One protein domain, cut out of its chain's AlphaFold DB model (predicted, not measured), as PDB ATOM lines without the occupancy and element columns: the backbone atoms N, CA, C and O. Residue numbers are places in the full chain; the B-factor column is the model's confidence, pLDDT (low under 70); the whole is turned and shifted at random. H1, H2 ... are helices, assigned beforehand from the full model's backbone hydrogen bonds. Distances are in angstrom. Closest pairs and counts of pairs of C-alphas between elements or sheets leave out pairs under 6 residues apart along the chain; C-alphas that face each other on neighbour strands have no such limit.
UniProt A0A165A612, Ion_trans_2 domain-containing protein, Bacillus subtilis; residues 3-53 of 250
ATOM      1  N   THR A   3     -36.913  41.258  30.598       49.53
ATOM      2  CA  THR A   3     -37.338  42.078  31.735       49.53
ATOM      3  C   THR A   3     -38.168  43.275  31.247       49.53
ATOM      4  O   THR A   3     -38.105  43.639  30.070       49.53
ATOM      5  N   GLN A   4     -38.888  43.975  32.140       51.41
ATOM      6  CA  GLN A   4     -39.496  45.286  31.814       51.41
ATOM      7  C   GLN A   4     -38.479  46.305  31.238       51.41
ATOM      8  O   GLN A   4     -38.881  47.287  30.619       51.41
ATOM      9  N   SER A   5     -37.171  46.053  31.388       48.41
ATOM     10  CA  SER A   5     -36.052  46.850  30.872       48.41
ATOM     11  C   SER A   5     -35.456  46.394  29.521       48.41
ATOM     12  O   SER A   5     -34.488  47.008  29.081       48.41
ATOM     13  N   LYS A   6     -36.027  45.394  28.819       52.50
ATOM     14  CA  LYS A   6     -35.537  44.855  27.519       52.50
ATOM     15  C   LYS A   6     -34.141  44.198  27.546       52.50
ATOM     16  O   LYS A   6     -33.479  44.125  26.511       52.50
ATOM     17  N   GLU A   7     -33.692  43.671  28.686       56.41
ATOM     18  CA  GLU A   7     -32.465  42.860  28.751       56.41
ATOM     19  C   GLU A   7     -32.775  41.347  28.745       56.41
ATOM     20  O   GLU A   7     -33.825  40.923  29.246       56.41
ATOM     21  N   PRO A   8     -31.897  40.501  28.160       61.97
ATOM     22  CA  PRO A   8     -32.085  39.055  28.156       61.97
ATOM     23  C   PRO A   8     -31.985  38.478  29.575       61.97
ATOM     24  O   PRO A   8     -30.976  38.646  30.253       61.97
ATOM     25  N   ALA A   9     -33.024  37.748  29.998       67.25
ATOM     26  CA  ALA A   9     -33.142  37.204  31.355       67.25
ATOM     27  C   ALA A   9     -31.931  36.346  31.775       67.25
ATOM     28  O   ALA A   9     -31.575  35.373  31.084       67.25
ATOM     29  N   SER A  10     -31.360  36.676  32.938       81.25
ATOM     30  CA  SER A  10     -30.264  35.940  33.574       81.25
ATOM     31  C   SER A  10     -30.720  34.554  34.064       81.25
ATOM     32  O   SER A  10     -31.911  34.236  34.089       81.25
ATOM     33  N   TRP A  11     -29.783  33.682  34.452       80.62
ATOM     34  CA  TRP A  11     -30.131  32.351  34.973       80.62
ATOM     35  C   TRP A  11     -30.953  32.409  36.269       80.62
ATOM     36  O   TRP A  11     -31.862  31.598  36.440       80.62
ATOM     37  N   SER A  12     -30.691  33.380  37.146       83.94
ATOM     38  CA  SER A  12     -31.486  33.608  38.359       83.94
ATOM     39  C   SER A  12     -32.902  34.084  38.042       83.94
ATOM     40  O   SER A  12     -33.848  33.599  38.658       83.94
ATOM     41  N   ASP A  13     -33.068  34.949  37.037       82.81
ATOM     42  CA  ASP A  13     -34.382  35.458  36.616       82.81
ATOM     43  C   ASP A  13     -35.285  34.337  36.099       82.81
ATOM     44  O   ASP A  13     -36.490  34.324  36.336       82.81
ATOM     45  N   ARG A  14     -34.694  33.345  35.423       84.19
ATOM     46  CA  ARG A  14     -35.423  32.167  34.936       84.19
ATOM     47  C   ARG A  14     -35.911  31.281  36.078       84.19
ATOM     48  O   ARG A  14     -37.039  30.802  36.017       84.19
ATOM     49  N   ILE A  15     -35.090  31.080  37.113       86.19
ATOM     50  CA  ILE A  15     -35.486  30.328  38.315       86.19
ATOM     51  C   ILE A  15     -36.588  31.086  39.068       86.19
ATOM     52  O   ILE A  15     -37.579  30.477  39.463       86.19
ATOM     53  N   TYR A  16     -36.450  32.409  39.211       87.31
ATOM     54  CA  TYR A  16     -37.468  33.267  39.822       87.31
ATOM     55  C   TYR A  16     -38.808  33.183  39.081       87.31
ATOM     56  O   TYR A  16     -39.832  32.898  39.701       87.31
ATOM     57  N   PHE A  17     -38.797  33.357  37.754       86.88
ATOM     58  CA  PHE A  17     -39.996  33.254  36.919       86.88
ATOM     59  C   PHE A  17     -40.640  31.868  37.008       86.88
ATOM     60  O   PHE A  17     -41.842  31.771  37.235       86.88
ATOM     61  N   SER A  18     -39.846  30.799  36.887       85.50
ATOM     62  CA  SER A  18     -40.351  29.424  36.969       85.50
ATOM     63  C   SER A  18     -40.992  29.137  38.328       85.50
ATOM     64  O   SER A  18     -42.091  28.599  38.383       85.50
ATOM     65  N   GLY A  19     -40.393  29.594  39.434       87.81
ATOM     66  CA  GLY A  19     -41.020  29.510  40.754       87.81
ATOM     67  C   GLY A  19     -42.360  30.252  40.818       87.81
ATOM     68  O   GLY A  19     -43.346  29.702  41.303       87.81
ATOM     69  N   TYR A  20     -42.428  31.471  40.281       89.12
ATOM     70  CA  TYR A  20     -43.653  32.277  40.251       89.12
ATOM     71  C   TYR A  20     -44.794  31.586  39.487       89.12
ATOM     72  O   TYR A  20     -45.931  31.530  39.959       89.12
ATOM     73  N   VAL A  21     -44.473  30.998  38.337       90.38
ATOM     74  CA  VAL A  21     -45.426  30.292  37.476       90.38
ATOM     75  C   VAL A  21     -45.823  28.941  38.088       90.38
ATOM     76  O   VAL A  21     -47.012  28.642  38.196       90.38
ATOM     77  N   MET A  22     -44.854  28.156  38.569       87.94
ATOM     78  CA  MET A  22     -45.070  26.847  39.197       87.94
ATOM     79  C   MET A  22     -45.889  26.943  40.492       87.94
ATOM     80  O   MET A  22     -46.750  26.104  40.740       87.94
ATOM     81  N   PHE A  23     -45.669  27.970  41.313       89.00
ATOM     82  CA  PHE A  23     -46.478  28.216  42.511       89.00
ATOM     83  C   PHE A  23     -47.744  29.035  42.229       89.00
ATOM     84  O   PHE A  23     -48.456  29.401  43.161       89.00
ATOM     85  N   THR A  24     -48.068  29.288  40.955       89.19
ATOM     86  CA  THR A  24     -49.285  29.984  40.502       89.19
ATOM     87  C   THR A  24     -49.414  31.435  40.993       89.19
ATOM     88  O   THR A  24     -50.495  32.017  40.959       89.19
ATOM     89  N   LEU A  25     -48.300  32.052  41.400       87.56
ATOM     90  CA  LEU A  25     -48.207  33.462  41.807       87.56
ATOM     91  C   LEU A  25     -48.344  34.423  40.611       87.56
ATOM     92  O   LEU A  25     -48.556  35.622  40.792       87.56
ATOM     93  N   GLY A  26     -48.219  33.901  39.389       83.75
ATOM     94  CA  GLY A  26     -48.338  34.642  38.138       83.75
ATOM     95  C   GLY A  26     -46.979  34.870  37.487       83.75
ATOM     96  O   GLY A  26     -46.084  34.044  37.599       83.75
ATOM     97  N   ASN A  27     -46.822  35.996  36.795       78.19
ATOM     98  CA  ASN A  27     -45.612  36.299  36.022       78.19
ATOM     99  C   ASN A  27     -44.543  37.074  36.823       78.19
ATOM    100  O   ASN A  27     -43.395  37.174  36.392       78.19
ATOM    101  N   GLY A  28     -44.901  37.639  37.982       79.56
ATOM    102  CA  GLY A  28     -44.025  38.565  38.706       79.56
ATOM    103  C   GLY A  28     -43.633  39.751  37.815       79.56
ATOM    104  O   GLY A  28     -44.481  40.312  37.119       79.56
ATOM    105  N   ASP A  29     -42.341  40.084  37.791       79.50
ATOM    106  CA  ASP A  29     -41.783  41.186  36.988       79.50
ATOM    107  C   ASP A  29     -41.365  40.777  35.560       79.50
ATOM    108  O   ASP A  29     -40.895  41.609  34.779       79.50
ATOM    109  N   LEU A  30     -41.518  39.497  35.197       77.75
ATOM    110  CA  LEU A  30     -41.016  38.920  33.947       77.75
ATOM    111  C   LEU A  30     -42.172  38.403  33.092       77.75
ATOM    112  O   LEU A  30     -42.997  37.633  33.563       77.75
ATOM    113  N   ALA A  31     -42.234  38.775  31.812       76.88
ATOM    114  CA  ALA A  31     -43.307  38.336  30.916       76.88
ATOM    115  C   ALA A  31     -42.794  37.386  29.814       76.88
ATOM    116  O   ALA A  31     -41.735  37.625  29.215       76.88
ATOM    117  N   PRO A  32     -43.539  36.312  29.484       77.94
ATOM    118  CA  PRO A  32     -43.186  35.441  28.370       77.94
ATOM    119  C   PRO A  32     -43.381  36.164  27.028       77.94
ATOM    120  O   PRO A  32     -44.498  36.505  26.625       77.94
ATOM    121  N   ASN A  33     -42.280  36.352  26.297       79.19
ATOM    122  CA  ASN A  33     -42.275  36.954  24.963       79.19
ATOM    123  C   ASN A  33     -42.316  35.871  23.878       79.19
ATOM    124  O   ASN A  33     -41.450  35.002  23.838       79.19
ATOM    125  N   GLY A  34     -43.295  35.954  22.974       81.00
ATOM    126  CA  GLY A  34     -43.513  34.991  21.885       81.00
ATOM    127  C   GLY A  34     -44.573  33.927  22.202       81.00
ATOM    128  O   GLY A  34     -44.753  33.525  23.348       81.00
ATOM    129  N   GLY A  35     -45.302  33.476  21.172       84.25
ATOM    130  CA  GLY A  35     -46.446  32.561  21.328       84.25
ATOM    131  C   GLY A  35     -46.089  31.225  21.985       84.25
ATOM    132  O   GLY A  35     -46.815  30.763  22.859       84.25
ATOM    133  N   LEU A  36     -44.933  30.651  21.635       85.75
ATOM    134  CA  LEU A  36     -44.447  29.401  22.231       85.75
ATOM    135  C   LEU A  36     -44.177  29.545  23.735       85.75
ATOM    136  O   LEU A  36     -44.626  28.714  24.515       85.75
ATOM    137  N   TRP A  37     -43.506  30.620  24.160       84.19
ATOM    138  CA  TRP A  37     -43.207  30.849  25.577       84.19
ATOM    139  C   TRP A  37     -44.468  31.102  26.404       84.19
ATOM    140  O   TRP A  37     -44.558  30.612  27.522       84.19
ATOM    141  N   LYS A  38     -45.476  31.776  25.834       86.38
ATOM    142  CA  LYS A  38     -46.790  31.928  26.478       86.38
ATOM    143  C   LYS A  38     -47.479  30.577  26.701       86.38
ATOM    144  O   LYS A  38     -48.020  30.355  27.777       86.38
ATOM    145  N   LEU A  39     -47.435  29.673  25.717       90.81
ATOM    146  CA  LEU A  39     -47.988  28.318  25.859       90.81
ATOM    147  C   LEU A  39     -47.247  27.505  26.924       90.81
ATOM    148  O   LEU A  39     -47.894  26.858  27.743       90.81
ATOM    149  N   VAL A  40     -45.912  27.575  26.952       89.50
ATOM    150  CA  VAL A  40     -45.099  26.909  27.982       89.50
ATOM    151  C   VAL A  40     -45.476  27.406  29.378       89.50
ATOM    152  O   VAL A  40     -45.733  26.586  30.250       89.50
ATOM    153  N   THR A  41     -45.610  28.722  29.574       89.44
ATOM    154  CA  THR A  41     -46.039  29.304  30.856       89.44
ATOM    155  C   THR A  41     -47.432  28.828  31.276       89.44
ATOM    156  O   THR A  41     -47.648  28.528  32.449       89.44
ATOM    157  N   ILE A  42     -48.381  28.715  30.340       90.75
ATOM    158  CA  ILE A  42     -49.722  28.179  30.634       90.75
ATOM    159  C   ILE A  42     -49.631  26.721  31.103       90.75
ATOM    160  O   ILE A  42     -50.253  26.364  32.103       90.75
ATOM    161  N   ILE A  43     -48.849  25.889  30.409       92.81
ATOM    162  CA  ILE A  43     -48.665  24.473  30.764       92.81
ATOM    163  C   ILE A  43     -47.989  24.343  32.135       92.81
ATOM    164  O   ILE A  43     -48.456  23.573  32.971       92.81
ATOM    165  N   GLU A  44     -46.938  25.123  32.391       91.31
ATOM    166  CA  GLU A  44     -46.228  25.145  33.675       91.31
ATOM    167  C   GLU A  44     -47.152  25.587  34.819       91.31
ATOM    168  O   GLU A  44     -47.191  24.932  35.859       91.31
ATOM    169  N   THR A  45     -47.973  26.622  34.603       92.75
ATOM    170  CA  THR A  45     -48.973  27.072  35.590       92.75
ATOM    171  C   THR A  45     -49.991  25.968  35.883       92.75
ATOM    172  O   THR A  45     -50.309  25.699  37.042       92.75
ATOM    173  N   ALA A  46     -50.499  25.298  34.843       93.81
ATOM    174  CA  ALA A  46     -51.456  24.206  34.994       93.81
ATOM    175  C   ALA A  46     -50.848  23.018  35.758       93.81
ATOM    176  O   ALA A  46     -51.487  22.458  36.649       93.81
ATOM    177  N   GLN A  47     -49.596  22.663  35.462       94.81
ATOM    178  CA  GLN A  47     -48.869  21.613  36.172       94.81
ATOM    179  C   GLN A  47     -48.608  21.988  37.638       94.81
ATOM    180  O   GLN A  47     -48.769  21.145  38.523       94.81
ATOM    181  N   GLY A  48     -48.243  23.243  37.901       93.56
ATOM    182  CA  GLY A  48     -48.071  23.793  39.241       93.56
ATOM    183  C   GLY A  48     -49.337  23.673  40.086       93.56
ATOM    184  O   GLY A  48     -49.322  23.075  41.166       93.56
ATOM    185  N   LEU A  49     -50.465  24.128  39.534       94.75
ATOM    186  CA  LEU A  49     -51.776  24.020  40.171       94.75
ATOM    187  C   LEU A  49     -52.153  22.564  40.483       94.75
ATOM    188  O   LEU A  49     -52.578  22.265  41.602       94.75
ATOM    189  N   LEU A  50     -51.979  21.649  39.522       95.69
ATOM    190  CA  LEU A  50     -52.248  20.221  39.724       95.69
ATOM    191  C   LEU A  50     -51.355  19.628  40.817       95.69
ATOM    192  O   LEU A  50     -51.841  18.900  41.680       95.69
ATOM    193  N   THR A  51     -50.067  19.977  40.821       94.00
ATOM    194  CA  THR A  51     -49.095  19.490  41.808       94.00
ATOM    195  C   THR A  51     -49.477  19.923  43.220       94.00
ATOM    196  O   THR A  51     -49.535  19.083  44.118       94.00
ATOM    197  N   ILE A  52     -49.790  21.207  43.425       93.94
ATOM    198  CA  ILE A  52     -50.215  21.731  44.732       93.94
ATOM    199  C   ILE A  52     -51.523  21.064  45.168       93.94
ATOM    200  O   ILE A  52     -51.620  20.572  46.294       93.94
ATOM    201  N   THR A  53     -52.502  20.978  44.264       95.19
ATOM    202  CA  THR A  53     -53.814  20.378  44.546       95.19
ATOM    203  C   THR A  53     -53.682  18.915  44.964       95.19
ATOM    204  O   THR A  53     -54.221  18.519  46.002       95.19
TER     205      THR A  53
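This is residues 3 to 53 of the 250 residues of the protein "Ion_trans_2 domain-containing protein" of Bacillus subtilis (UniProt A0A165A612). Two helices make a V: H1 and the later half of H2 both run toward the place where they meet, and the link of residues 23 to 34 folds back from the end of H1 and crosses the open side of the V to reach the start of H2. The printed part has 51 residues with two named helices, H1 then H2, and no named strand; its class is all helix. It is compact, with a radius of gyration of the C-alphas of 10.9 A, and its outline is elongated, spanning 35 by 22 by 15 A.

Begin at Thr 3, whose C-alpha stands at (-37.338, 42.078, 31.735), and read on to Trp 11. There H1, residues 11 to 22, begins at C-alpha (-30.131, 32.351, 34.973) and covers 16.5 A to Met 22. Past the link, find H2, residues 35 to 53, which runs 27.2 A from Gly 35 to Thr 53 at C-alpha (-53.814, 20.378, 44.546).

Look at Met 22 and Gly 48: they hold the closest C-alphas of H1 and H2, 4.3 A apart. The helices touch through residues 18 to 22 of H1 and 41 to 49 of H2 alone. Their lines stand at a steep tilt of 57 degrees, and they run the same way. In both helices every O i to N i+4 pair is within hydrogen-bond range.

The two C-alphas farthest apart, those of Lys 6 and Thr 53, are 35.0 A apart. The printed part has no cut, and the link from H1 to H2, with 12 residues, is long. Residues 34 to 39, of which 35 to 39 belong to H2, stand free. The mean pLDDT of the printed part is 82.6; look for low confidence, under 70, at residues 3 to 9.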